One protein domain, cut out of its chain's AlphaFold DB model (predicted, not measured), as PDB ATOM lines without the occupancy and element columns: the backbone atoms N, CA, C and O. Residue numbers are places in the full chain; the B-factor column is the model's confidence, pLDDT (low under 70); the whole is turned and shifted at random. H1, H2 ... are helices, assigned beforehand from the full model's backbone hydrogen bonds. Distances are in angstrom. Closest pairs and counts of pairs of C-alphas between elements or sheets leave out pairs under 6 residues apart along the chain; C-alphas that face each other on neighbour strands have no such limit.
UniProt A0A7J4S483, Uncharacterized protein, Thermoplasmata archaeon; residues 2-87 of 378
ATOM      1  N   LEU A   2     -61.614  19.798 -98.084       82.19
ATOM      2  CA  LEU A   2     -62.048  19.455 -96.713       82.19
ATOM      3  C   LEU A   2     -62.823  18.132 -96.634       82.19
ATOM      4  O   LEU A   2     -62.460  17.250 -95.860       82.19
ATOM      5  N   GLY A   3     -63.823  17.950 -97.505       83.44
ATOM      6  CA  GLY A   3     -64.582  16.698 -97.578       83.44
ATOM      7  C   GLY A   3     -63.699  15.469 -97.814       83.44
ATOM      8  O   GLY A   3     -63.966  14.407 -97.265       83.44
ATOM      9  N   THR A   4     -62.597  15.602 -98.560       85.94
ATOM     10  CA  THR A   4     -61.636  14.511 -98.781       85.94
ATOM     11  C   THR A   4     -60.902  14.140 -97.496       85.94
ATOM     12  O   THR A   4     -60.740  12.954 -97.217       85.94
ATOM     13  N   LEU A   5     -60.465  15.126 -96.705       85.31
ATOM     14  CA  LEU A   5     -59.799  14.886 -95.418       85.31
ATOM     15  C   LEU A   5     -60.744  14.184 -94.437       85.31
ATOM     16  O   LEU A   5     -60.361  13.186 -93.822       85.31
ATOM     17  N   VAL A   6     -61.990  14.656 -94.357       85.94
ATOM     18  CA  VAL A   6     -63.017  14.073 -93.486       85.94
ATOM     19  C   VAL A   6     -63.374  12.659 -93.928       85.94
ATOM     20  O   VAL A   6     -63.288  11.731 -93.126       85.94
ATOM     21  N   LEU A   7     -63.674  12.452 -95.212       86.19
ATOM     22  CA  LEU A   7     -64.028  11.133 -95.731       86.19
ATOM     23  C   LEU A   7     -62.875  10.130 -95.564       86.19
ATOM     24  O   LEU A   7     -63.115   8.980 -95.202       86.19
ATOM     25  N   ARG A   8     -61.612  10.555 -95.724       86.75
ATOM     26  CA  ARG A   8     -60.453   9.696 -95.414       86.75
ATOM     27  C   ARG A   8     -60.425   9.278 -93.948       86.75
ATOM     28  O   ARG A   8     -60.247   8.091 -93.683       86.75
ATOM     29  N   GLY A   9     -60.623  10.226 -93.031       83.88
ATOM     30  CA  GLY A   9     -60.689   9.955 -91.591       83.88
ATOM     31  C   GLY A   9     -61.862   9.052 -91.187       83.88
ATOM     32  O   GLY A   9     -61.763   8.327 -90.200       83.88
ATOM     33  N   LEU A  10     -62.943   9.049 -91.972       86.56
ATOM     34  CA  LEU A  10     -64.094   8.162 -91.791       86.56
ATOM     35  C   LEU A  10     -63.847   6.733 -92.298       86.56
ATOM     36  O   LEU A  10     -64.246   5.755 -91.653       86.56
ATOM     37  N   LEU A  11     -63.173   6.593 -93.441       85.56
ATOM     38  CA  LEU A  11     -62.912   5.295 -94.069       85.56
ATOM     39  C   LEU A  11     -61.802   4.508 -93.362       85.56
ATOM     40  O   LEU A  11     -61.863   3.272 -93.301       85.56
ATOM     41  N   ARG A  12     -60.784   5.201 -92.838       82.06
ATOM     42  CA  ARG A  12     -59.630   4.604 -92.148       82.06
ATOM     43  C   ARG A  12     -59.149   5.514 -91.011       82.06
ATOM     44  O   ARG A  12     -59.285   6.730 -91.126       82.06
ATOM     45  N   PRO A  13     -58.537   4.957 -89.946       79.19
ATOM     46  CA  PRO A  13     -57.918   5.762 -88.900       79.19
ATOM     47  C   PRO A  13     -56.961   6.790 -89.501       79.19
ATOM     48  O   PRO A  13     -56.081   6.452 -90.294       79.19
ATOM     49  N   PHE A  14     -57.178   8.055 -89.157       78.56
ATOM     50  CA  PHE A  14     -56.437   9.163 -89.734       78.56
ATOM     51  C   PHE A  14     -54.979   9.153 -89.258       78.56
ATOM     52  O   PHE A  14     -54.720   9.156 -88.055       78.56
ATOM     53  N   VAL A  15     -54.038   9.187 -90.204       79.44
ATOM     54  CA  VAL A  15     -52.595   9.228 -89.934       79.44
ATOM     55  C   VAL A  15     -52.044  10.582 -90.360       79.44
ATOM     56  O   VAL A  15     -52.213  11.003 -91.505       79.44
ATOM     57  N   TRP A  16     -51.364  11.262 -89.441       82.88
ATOM     58  CA  TRP A  16     -50.778  12.573 -89.699       82.88
ATOM     59  C   TRP A  16     -49.403  12.444 -90.359       82.88
ATOM     60  O   TRP A  16     -48.377  12.377 -89.689       82.88
ATOM     61  N   ASN A  17     -49.384  12.386 -91.689       85.81
ATOM     62  CA  ASN A  17     -48.165  12.299 -92.496       85.81
ATOM     63  C   ASN A  17     -47.936  13.572 -93.337       85.81
ATOM     64  O   ASN A  17     -48.755  14.493 -93.342       85.81
ATOM     65  N   ALA A  18     -46.820  13.632 -94.072       88.00
ATOM     66  CA  ALA A  18     -46.482  14.782 -94.917       88.00
ATOM     67  C   ALA A  18     -47.567  15.100 -95.966       88.00
ATOM     68  O   ALA A  18     -47.874  16.265 -96.208       88.00
ATOM     69  N   ALA A  19     -48.201  14.079 -96.551       83.50
ATOM     70  CA  ALA A  19     -49.277  14.271 -97.521       83.50
ATOM     71  C   ALA A  19     -50.538  14.888 -96.886       83.50
ATOM     72  O   ALA A  19     -51.122  15.804 -97.465       83.50
ATOM     73  N   ALA A  20     -50.924  14.436 -95.690       82.44
ATOM     74  CA  ALA A  20     -52.043  14.990 -94.931       82.44
ATOM     75  C   ALA A  20     -51.778  16.443 -94.507       82.44
ATOM     76  O   ALA A  20     -52.666  17.285 -94.635       82.44
ATOM     77  N   LYS A  21     -50.543  16.758 -94.086       87.75
ATOM     78  CA  LYS A  21     -50.118  18.135 -93.779       87.75
ATOM     79  C   LYS A  21     -50.255  19.046 -95.000       87.75
ATOM     80  O   LYS A  21     -50.914  20.076 -94.905       87.75
ATOM     81  N   ARG A  22     -49.724  18.636 -96.160       88.56
ATOM     82  CA  ARG A  22     -49.841  19.407 -97.416       88.56
ATOM     83  C   ARG A  22     -51.293  19.639 -97.829       88.56
ATOM     84  O   ARG A  22     -51.650  20.748 -98.198       88.56
ATOM     85  N   GLN A  23     -52.141  18.617 -97.745       87.38
ATOM     86  CA  GLN A  23     -53.561  18.750 -98.092       87.38
ATOM     87  C   GLN A  23     -54.332  19.626 -97.109       87.38
ATOM     88  O   GLN A  23     -55.236  20.342 -97.526       87.38
ATOM     89  N   THR A  24     -53.981  19.578 -95.824       88.12
ATOM     90  CA  THR A  24     -54.573  20.462 -94.816       88.12
ATOM     91  C   THR A  24     -54.145  21.901 -95.060       88.12
ATOM     92  O   THR A  24     -55.002  22.773 -95.098       88.12
ATOM     93  N   PHE A  25     -52.857  22.145 -95.320       91.94
ATOM     94  CA  PHE A  25     -52.360  23.468 -95.699       91.94
ATOM     95  C   PHE A  25     -53.070  23.996 -96.948       91.94
ATOM     96  O   PHE A  25     -53.591  25.104 -96.932       91.94
ATOM     97  N   TYR A  26     -53.180  23.174 -97.995       91.12
ATOM     98  CA  TYR A  26     -53.906  23.536 -99.210       91.12
ATOM     99  C   TYR A  26     -55.389  23.834 -98.936       91.12
ATOM    100  O   TYR A  26     -55.929  24.795 -99.472       91.12
ATOM    101  N   ALA A  27     -56.047  23.054 -98.071       90.31
ATOM    102  CA  ALA A  27     -57.421  23.326 -97.660       90.31
ATOM    103  C   ALA A  27     -57.539  24.666 -96.924       90.31
ATOM    104  O   ALA A  27     -58.417  25.450 -97.259       90.31
ATOM    105  N   VAL A  28     -56.658  24.937 -95.957       91.25
ATOM    106  CA  VAL A  28     -56.643  26.194 -95.193       91.25
ATOM    107  C   VAL A  28     -56.387  27.383 -96.113       91.25
ATOM    108  O   VAL A  28     -57.115  28.365 -96.032       91.25
ATOM    109  N   PHE A  29     -55.414  27.273 -97.019       94.44
ATOM    110  CA  PHE A  29     -55.128  28.306 -98.009       94.44
ATOM    111  C   PHE A  29     -56.342  28.586 -98.899       94.44
ATOM    112  O   PHE A  29     -56.743  29.737 -99.028       94.44
ATOM    113  N   LEU A  30     -56.966  27.544 -99.465       93.00
ATOM    114  CA  LEU A  30     -58.162  27.712-100.291       93.00
ATOM    115  C   LEU A  30     -59.306  28.356 -99.512       93.00
ATOM    116  O   LEU A  30     -59.945  29.258-100.031       93.00
ATOM    117  N   LEU A  31     -59.550  27.931 -98.271       91.31
ATOM    118  CA  LEU A  31     -60.579  28.539 -97.429       91.31
ATOM    119  C   LEU A  31     -60.283  30.013 -97.172       91.31
ATOM    120  O   LEU A  31     -61.171  30.839 -97.348       91.31
ATOM    121  N   ALA A  32     -59.049  30.345 -96.793       92.12
ATOM    122  CA  ALA A  32     -58.638  31.721 -96.551       92.12
ATOM    123  C   ALA A  32     -58.809  32.581 -97.811       92.12
ATOM    124  O   ALA A  32     -59.372  33.669 -97.727       92.12
ATOM    125  N   ALA A  33     -58.404  32.077 -98.980       94.19
ATOM    126  CA  ALA A  33     -58.584  32.760-100.257       94.19
ATOM    127  C   ALA A  33     -60.071  32.942-100.606       94.19
ATOM    128  O   ALA A  33     -60.487  34.045-100.955       94.19
ATOM    129  N   THR A  34     -60.892  31.897-100.451       91.19
ATOM    130  CA  THR A  34     -62.339  31.960-100.692       91.19
ATOM    131  C   THR A  34     -63.013  32.972 -99.767       91.19
ATOM    132  O   THR A  34     -63.740  33.833-100.249       91.19
ATOM    133  N   PHE A  35     -62.749  32.933 -98.458       89.88
ATOM    134  CA  PHE A  35     -63.311  33.923 -97.536       89.88
ATOM    135  C   PHE A  35     -62.802  35.332 -97.833       89.88
ATOM    136  O   PHE A  35     -63.598  36.260 -97.823       89.88
ATOM    137  N   SER A  36     -61.522  35.506 -98.165       91.50
ATOM    138  CA  SER A  36     -60.983  36.827 -98.525       91.50
ATOM    139  C   SER A  36     -61.687  37.405 -99.754       91.50
ATOM    140  O   SER A  36     -62.067  38.573 -99.746       91.50
ATOM    141  N   TYR A  37     -61.941  36.580-100.773       91.12
ATOM    142  CA  TYR A  37     -62.714  36.975-101.951       91.12
ATOM    143  C   TYR A  37     -64.140  37.405-101.581       91.12
ATOM    144  O   TYR A  37     -64.580  38.491-101.957       91.12
ATOM    145  N   TRP A  38     -64.849  36.591-100.797       87.12
ATOM    146  CA  TRP A  38     -66.236  36.868-100.405       87.12
ATOM    147  C   TRP A  38     -66.392  38.043 -99.437       87.12
ATOM    148  O   TRP A  38     -67.414  38.727 -99.453       87.12
ATOM    149  N   LEU A  39     -65.396  38.282 -98.586       87.19
ATOM    150  CA  LEU A  39     -65.424  39.357 -97.599       87.19
ATOM    151  C   LEU A  39     -64.900  40.684 -98.150       87.19
ATOM    152  O   LEU A  39     -65.377  41.726 -97.707       87.19
ATOM    153  N   GLY A  40     -63.943  40.651 -99.083       88.25
ATOM    154  CA  GLY A  40     -63.261  41.844 -99.588       88.25
ATOM    155  C   GLY A  40     -63.671  42.293-100.991       88.25
ATOM    156  O   GLY A  40     -63.671  43.491-101.248       88.25
ATOM    157  N   TYR A  41     -64.018  41.369-101.891       88.00
ATOM    158  CA  TYR A  41     -64.302  41.694-103.296       88.00
ATOM    159  C   TYR A  41     -65.778  41.510-103.654       88.00
ATOM    160  O   TYR A  41     -66.417  42.421-104.168       88.00
ATOM    161  N   ALA A  42     -66.355  40.349-103.344       85.75
ATOM    162  CA  ALA A  42     -67.727  40.016-103.728       85.75
ATOM    163  C   ALA A  42     -68.786  40.598-102.772       85.75
ATOM    164  O   ALA A  42     -69.841  39.993-102.575       85.75
ATOM    165  N   THR A  43     -68.520  41.757-102.160       81.12
ATOM    166  CA  THR A  43     -69.407  42.359-101.156       81.12
ATOM    167  C   THR A  43     -70.815  42.664-101.686       81.12
ATOM    168  O   THR A  43     -71.755  42.298-100.984       81.12
ATOM    169  N   PRO A  44     -71.031  43.181-102.919       75.62
ATOM    170  CA  PRO A  44     -72.388  43.463-103.394       75.62
ATOM    171  C   PRO A  44     -73.200  42.181-103.614       75.62
ATOM    172  O   PRO A  44     -74.384  42.111-103.296       75.62
ATOM    173  N   PHE A  45     -72.549  41.130-104.120       71.75
ATOM    174  CA  PHE A  45     -73.185  39.834-104.344       71.75
ATOM    175  C   PHE A  45     -73.501  39.124-103.022       71.75
ATOM    176  O   PHE A  45     -74.589  38.575-102.859       71.75
ATOM    177  N   ARG A  46     -72.575  39.188-102.054       81.31
ATOM    178  CA  ARG A  46     -72.787  38.702-100.687       81.31
ATOM    179  C   ARG A  46     -74.011  39.369-100.065       81.31
ATOM    180  O   ARG A  46     -74.869  38.666 -99.542       81.31
ATOM    181  N   ASP A  47     -74.088  40.693-100.112       76.50
ATOM    182  CA  ASP A  47     -75.137  41.430 -99.410       76.50
ATOM    183  C   ASP A  47     -76.523  41.142-100.012       76.50
ATOM    184  O   ASP A  47     -77.462  40.904 -99.256       76.50
ATOM    185  N   ASN A  48     -76.625  41.008-101.340       72.88
ATOM    186  CA  ASN A  48     -77.855  40.552-102.000       72.88
ATOM    187  C   ASN A  48     -78.255  39.126-101.580       72.88
ATOM    188  O   ASN A  48     -79.387  38.897-101.159       72.88
ATOM    189  N   ILE A  49     -77.317  38.172-101.614       74.88
ATOM    190  CA  ILE A  49     -77.583  36.777-101.224       74.88
ATOM    191  C   ILE A  49     -78.068  36.672 -99.774       74.88
ATOM    192  O   ILE A  49     -78.970  35.894 -99.471       74.88
ATOM    193  N   LEU A  50     -77.447  37.412 -98.855       74.94
ATOM    194  CA  LEU A  50     -77.736  37.302 -97.424       74.94
ATOM    195  C   LEU A  50     -79.105  37.848 -97.038       74.94
ATOM    196  O   LEU A  50     -79.690  37.367 -96.063       74.94
ATOM    197  N   VAL A  51     -79.607  38.830 -97.790       71.75
ATOM    198  CA  VAL A  51     -80.989  39.300 -97.669       71.75
ATOM    199  C   VAL A  51     -81.953  38.174 -98.044       71.75
ATOM    200  O   VAL A  51     -82.871  37.894 -97.275       71.75
ATOM    201  N   ASP A  52     -81.691  37.454 -99.137       70.00
ATOM    202  CA  ASP A  52     -82.560  36.366 -99.603       70.00
ATOM    203  C   ASP A  52     -82.639  35.173 -98.636       70.00
ATOM    204  O   ASP A  52     -83.690  34.541 -98.521       70.00
ATOM    205  N   VAL A  53     -81.555  34.857 -97.917       71.88
ATOM    206  CA  VAL A  53     -81.546  33.772 -96.908       71.88
ATOM    207  C   VAL A  53     -81.829  34.250 -95.483       71.88
ATOM    208  O   VAL A  53     -81.790  33.442 -94.556       71.88
ATOM    209  N   ASN A  54     -82.115  35.542 -95.296       76.19
ATOM    210  CA  ASN A  54     -82.385  36.170 -93.999       76.19
ATOM    211  C   ASN A  54     -81.336  35.828 -92.916       76.19
ATOM    212  O   ASN A  54     -81.662  35.612 -91.745       76.19
ATOM    213  N   VAL A  55     -80.057  35.750 -93.300       73.62
ATOM    214  CA  VAL A  55     -78.964  35.499 -92.349       73.62
ATOM    215  C   VAL A  55     -78.352  36.831 -91.952       73.62
ATOM    216  O   VAL A  55     -77.397  37.311 -92.565       73.62
ATOM    217  N   GLN A  56     -78.917  37.426 -90.902       76.44
ATOM    218  CA  GLN A  56     -78.418  38.656 -90.300       76.44
ATOM    219  C   GLN A  56     -78.135  38.445 -88.805       76.44
ATOM    220  O   GLN A  56     -79.004  37.952 -88.085       76.44
ATOM    221  N   PRO A  57     -76.944  38.824 -88.310       84.06
ATOM    222  CA  PRO A  57     -75.812  39.392 -89.047       84.06
ATOM    223  C   PRO A  57     -74.995  38.336 -89.817       84.06
ATOM    224  O   PRO A  57     -74.861  37.187 -89.393       84.06
ATOM    225  N   TRP A  58     -74.369  38.749 -90.923       81.25
ATOM    226  CA  TRP A  58     -73.635  37.862 -91.841       81.25
ATOM    227  C   TRP A  58     -72.508  37.044 -91.191       81.25
ATOM    228  O   TRP A  58     -72.201  35.935 -91.633       81.25
ATOM    229  N   TRP A  59     -71.890  37.560 -90.122       85.06
ATOM    230  CA  TRP A  59     -70.794  36.879 -89.429       85.06
ATOM    231  C   TRP A  59     -71.241  35.585 -88.735       85.06
ATOM    232  O   TRP A  59     -70.396  34.732 -88.452       85.06
ATOM    233  N   LEU A  60     -72.551  35.374 -88.530       85.88
ATOM    234  CA  LEU A  60     -73.089  34.093 -88.063       85.88
ATOM    235  C   LEU A  60     -72.703  32.933 -88.990       85.88
ATOM    236  O   LEU A  60     -72.493  31.820 -88.510       85.88
ATOM    237  N   LEU A  61     -72.519  33.184 -90.291       83.75
ATOM    238  CA  LEU A  61     -72.023  32.172 -91.227       83.75
ATOM    239  C   LEU A  61     -70.593  31.736 -90.912       83.75
ATOM    240  O   LEU A  61     -70.278  30.554 -91.027       83.75
ATOM    241  N   LEU A  62     -69.730  32.662 -90.477       87.81
ATOM    242  CA  LEU A  62     -68.363  32.327 -90.076       87.81
ATOM    243  C   LEU A  62     -68.361  31.459 -88.816       87.81
ATOM    244  O   LEU A  62     -67.616  30.482 -88.741       87.81
ATOM    245  N   VAL A  63     -69.233  31.778 -87.855       89.69
ATOM    246  CA  VAL A  63     -69.396  30.996 -86.620       89.69
ATOM    247  C   VAL A  63     -69.956  29.610 -86.928       89.69
ATOM    248  O   VAL A  63     -69.398  28.612 -86.470       89.69
ATOM    249  N   ALA A  64     -71.007  29.522 -87.746       88.56
ATOM    250  CA  ALA A  64     -71.586  28.252 -88.175       88.56
ATOM    251  C   ALA A  64     -70.568  27.398 -88.944       88.56
ATOM    252  O   ALA A  64     -70.451  26.196 -88.698       88.56
ATOM    253  N   PHE A  65     -69.775  28.016 -89.823       89.44
ATOM    254  CA  PHE A  65     -68.705  27.340 -90.549       89.44
ATOM    255  C   PHE A  65     -67.608  26.818 -89.609       89.44
ATOM    256  O   PHE A  65     -67.206  25.658 -89.718       89.44
ATOM    257  N   ALA A  66     -67.158  27.624 -88.643       90.50
ATOM    258  CA  ALA A  66     -66.207  27.181 -87.624       90.50
ATOM    259  C   ALA A  66     -66.777  26.023 -86.785       90.50
ATOM    260  O   ALA A  66     -66.093  25.020 -86.572       90.50
ATOM    261  N   GLY A  67     -68.048  26.112 -86.383       92.94
ATOM    262  CA  GLY A  67     -68.768  25.039 -85.698       92.94
ATOM    263  C   GLY A  67     -68.824  23.750 -86.521       92.94
ATOM    264  O   GLY A  67     -68.553  22.672 -85.993       92.94
ATOM    265  N   LEU A  68     -69.075  23.851 -87.830       90.50
ATOM    266  CA  LEU A  68     -69.048  22.712 -88.749       90.50
ATOM    267  C   LEU A  68     -67.653  22.076 -88.829       90.50
ATOM    268  O   LEU A  68     -67.543  20.850 -88.797       90.50
ATOM    269  N   LEU A  69     -66.582  22.875 -88.889       90.50
ATOM    270  CA  LEU A  69     -65.210  22.356 -88.872       90.50
ATOM    271  C   LEU A  69     -64.892  21.617 -87.567       90.50
ATOM    272  O   LEU A  69     -64.297  20.535 -87.606       90.50
ATOM    273  N   VAL A  70     -65.313  22.166 -86.425       92.25
ATOM    274  CA  VAL A  70     -65.161  21.521 -85.112       92.25
ATOM    275  C   VAL A  70     -65.939  20.209 -85.071       92.25
ATOM    276  O   VAL A  70     -65.377  19.180 -84.695       92.25
ATOM    277  N   LEU A  71     -67.193  20.202 -85.529       92.00
ATOM    278  CA  LEU A  71     -68.011  18.994 -85.614       92.00
ATOM    279  C   LEU A  71     -67.341  17.929 -86.492       92.00
ATOM    280  O   LEU A  71     -67.200  16.779 -86.074       92.00
ATOM    281  N   MET A  72     -66.863  18.304 -87.681       89.94
ATOM    282  CA  MET A  72     -66.128  17.401 -88.570       89.94
ATOM    283  C   MET A  72     -64.874  16.829 -87.894       89.94
ATOM    284  O   MET A  72     -64.606  15.629 -88.011       89.94
ATOM    285  N   ALA A  73     -64.119  17.653 -87.164       87.56
ATOM    286  CA  ALA A  73     -62.948  17.208 -86.418       87.56
ATOM    287  C   ALA A  73     -63.327  16.223 -85.302       87.56
ATOM    288  O   ALA A  73     -62.707  15.163 -85.199       87.56
ATOM    289  N   ILE A  74     -64.372  16.517 -84.519       90.38
ATOM    290  CA  ILE A  74     -64.894  15.628 -83.470       90.38
ATOM    291  C   ILE A  74     -65.298  14.281 -84.068       90.38
ATOM    292  O   ILE A  74     -64.877  13.244 -83.556       90.38
ATOM    293  N   VAL A  75     -66.045  14.275 -85.176       89.31
ATOM    294  CA  VAL A  75     -66.472  13.040 -85.853       89.31
ATOM    295  C   VAL A  75     -65.261  12.212 -86.294       89.31
ATOM    296  O   VAL A  75     -65.203  11.008 -86.032       89.31
ATOM    297  N   VAL A  76     -64.252  12.840 -86.904       87.44
ATOM    298  CA  VAL A  76     -63.019  12.151 -87.323       87.44
ATOM    299  C   VAL A  76     -62.219  11.630 -86.123       87.44
ATOM    300  O   VAL A  76     -61.669  10.530 -86.190       87.44
ATOM    301  N   LEU A  77     -62.140  12.382 -85.025       86.50
ATOM    302  CA  LEU A  77     -61.433  11.972 -83.808       86.50
ATOM    303  C   LEU A  77     -62.149  10.824 -83.094       86.50
ATOM    304  O   LEU A  77     -61.508   9.830 -82.751       86.50
ATOM    305  N   ALA A  78     -63.470  10.911 -82.931       87.00
ATOM    306  CA  ALA A  78     -64.297   9.849 -82.365       87.00
ATOM    307  C   ALA A  78     -64.163   8.560 -83.186       87.00
ATOM    308  O   ALA A  78     -63.976   7.472 -82.634       87.00
ATOM    309  N   ARG A  79     -64.136   8.685 -84.517       86.62
ATOM    310  CA  ARG A  79     -63.960   7.561 -85.437       86.62
ATOM    311  C   ARG A  79     -62.650   6.795 -85.241       86.62
ATOM    312  O   ARG A  79     -62.630   5.589 -85.513       86.62
ATOM    313  N   ARG A  80     -61.582   7.435 -84.740       81.94
ATOM    314  CA  ARG A  80     -60.298   6.765 -84.438       81.94
ATOM    315  C   ARG A  80     -60.430   5.680 -83.371       81.94
ATOM    316  O   ARG A  80     -59.608   4.771 -83.352       81.94
ATOM    317  N   ARG A  81     -61.459   5.751 -82.521       83.56
ATOM    318  CA  ARG A  81     -61.722   4.755 -81.469       83.56
ATOM    319  C   ARG A  81     -62.319   3.451 -82.005       83.56
ATOM    320  O   ARG A  81     -62.385   2.469 -81.281       83.56
ATOM    321  N   ILE A  82     -62.747   3.427 -83.269       84.88
ATOM    322  CA  ILE A  82     -63.410   2.275 -83.885       84.88
ATOM    323  C   ILE A  82     -62.423   1.576 -84.834       84.88
ATOM    324  O   ILE A  82     -61.967   2.162 -85.817       84.88
ATOM    325  N   ALA A  83     -62.123   0.298 -84.587       81.75
ATOM    326  CA  ALA A  83     -61.153  -0.477 -85.376       81.75
ATOM    327  C   ALA A  83     -61.622  -0.824 -86.806       81.75
ATOM    328  O   ALA A  83     -60.837  -1.311 -87.625       81.75
ATOM    329  N   TRP A  84     -62.893  -0.564 -87.128       85.75
ATOM    330  CA  TRP A  84     -63.469  -0.818 -88.446       85.75
ATOM    331  C   TRP A  84     -62.692  -0.099 -89.557       85.75
ATOM    332  O   TRP A  84     -62.205   1.023 -89.388       85.75
ATOM    333  N   ARG A  85     -62.590  -0.738 -90.724       85.06
ATOM    334  CA  ARG A  85     -61.987  -0.168 -91.935       85.06
ATOM    335  C   ARG A  85     -62.846  -0.538 -93.127       85.06
ATOM    336  O   ARG A  85     -63.207  -1.705 -93.281       85.06
ATOM    337  N   TYR A  86     -63.096   0.432 -93.998       87.38
ATOM    338  CA  TYR A  86     -63.748   0.143 -95.266       87.38
ATOM    339  C   TYR A  86     -62.837  -0.738 -96.134       87.38
ATOM    340  O   TYR A  86     -61.692  -0.372 -96.423       87.38
ATOM    341  N   ARG A  87     -63.341  -1.915 -96.517       87.50
ATOM    342  CA  ARG A  87     -62.674  -2.860 -97.419       87.50
ATOM    343  C   ARG A  87     -63.529  -2.998 -98.680       87.50
ATOM    344  O   ARG A  87     -64.572  -3.652 -98.605       87.50
TER     345      ARG A  87
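What this domain is: This is residues 2 to 87 of the 378 residues of an uncharacterized protein of Thermoplasmata archaeon (UniProt A0A7J4S483). Two long helices, H2 and H4, make the sides of an open, elongated frame; short H1 lies between them at one end, touching both, and H3 spans the other end. The printed part has 86 residues with four named helices, H1 to H4, and no named strand: all helix. It is loose, radius of gyration of the C-alphas 16.4 A, spanning 48 by 25 by 19 A.

Where its parts are: H1, residues 2 to 11, begins at C-alpha 2 (-62.048, 19.455, -96.713) and is 14.4 A long. H2, residues 18 to 40, measures 32.2 A; H3, residues 43 to 52, 14.5 A. H4, residues 60 to 79, 28.2 A, ends at C-alpha 79 (-63.960, 7.561, -85.437).

How they stand to each other: H1 and H2 form a helical hairpin, only just steep at 35.5 degrees; H2 touches with residues 20 to 27 alone, closest C-alphas Leu 2 and Ala 27, 6.1 A. H4 touches H1 with residues 72 to 79 alone, closest C-alphas Gly 9 and Val 76, 5.3 A. H3 is close but not clearly touching H2, about perpendicular at 86 degrees, closest C-alphas Trp 38 and Arg 46, 6.8 A. H2 and H4 are apart. In H1, H2, H3 and H4 every O i to N i+4 pair is within hydrogen-bond range.

The domain as a whole: The C-alphas farthest apart, Pro 44 and Ala 83, are 48.8 A apart. The printed part has no cut, no link is long, and no printed residue is under 70 in pLDDT.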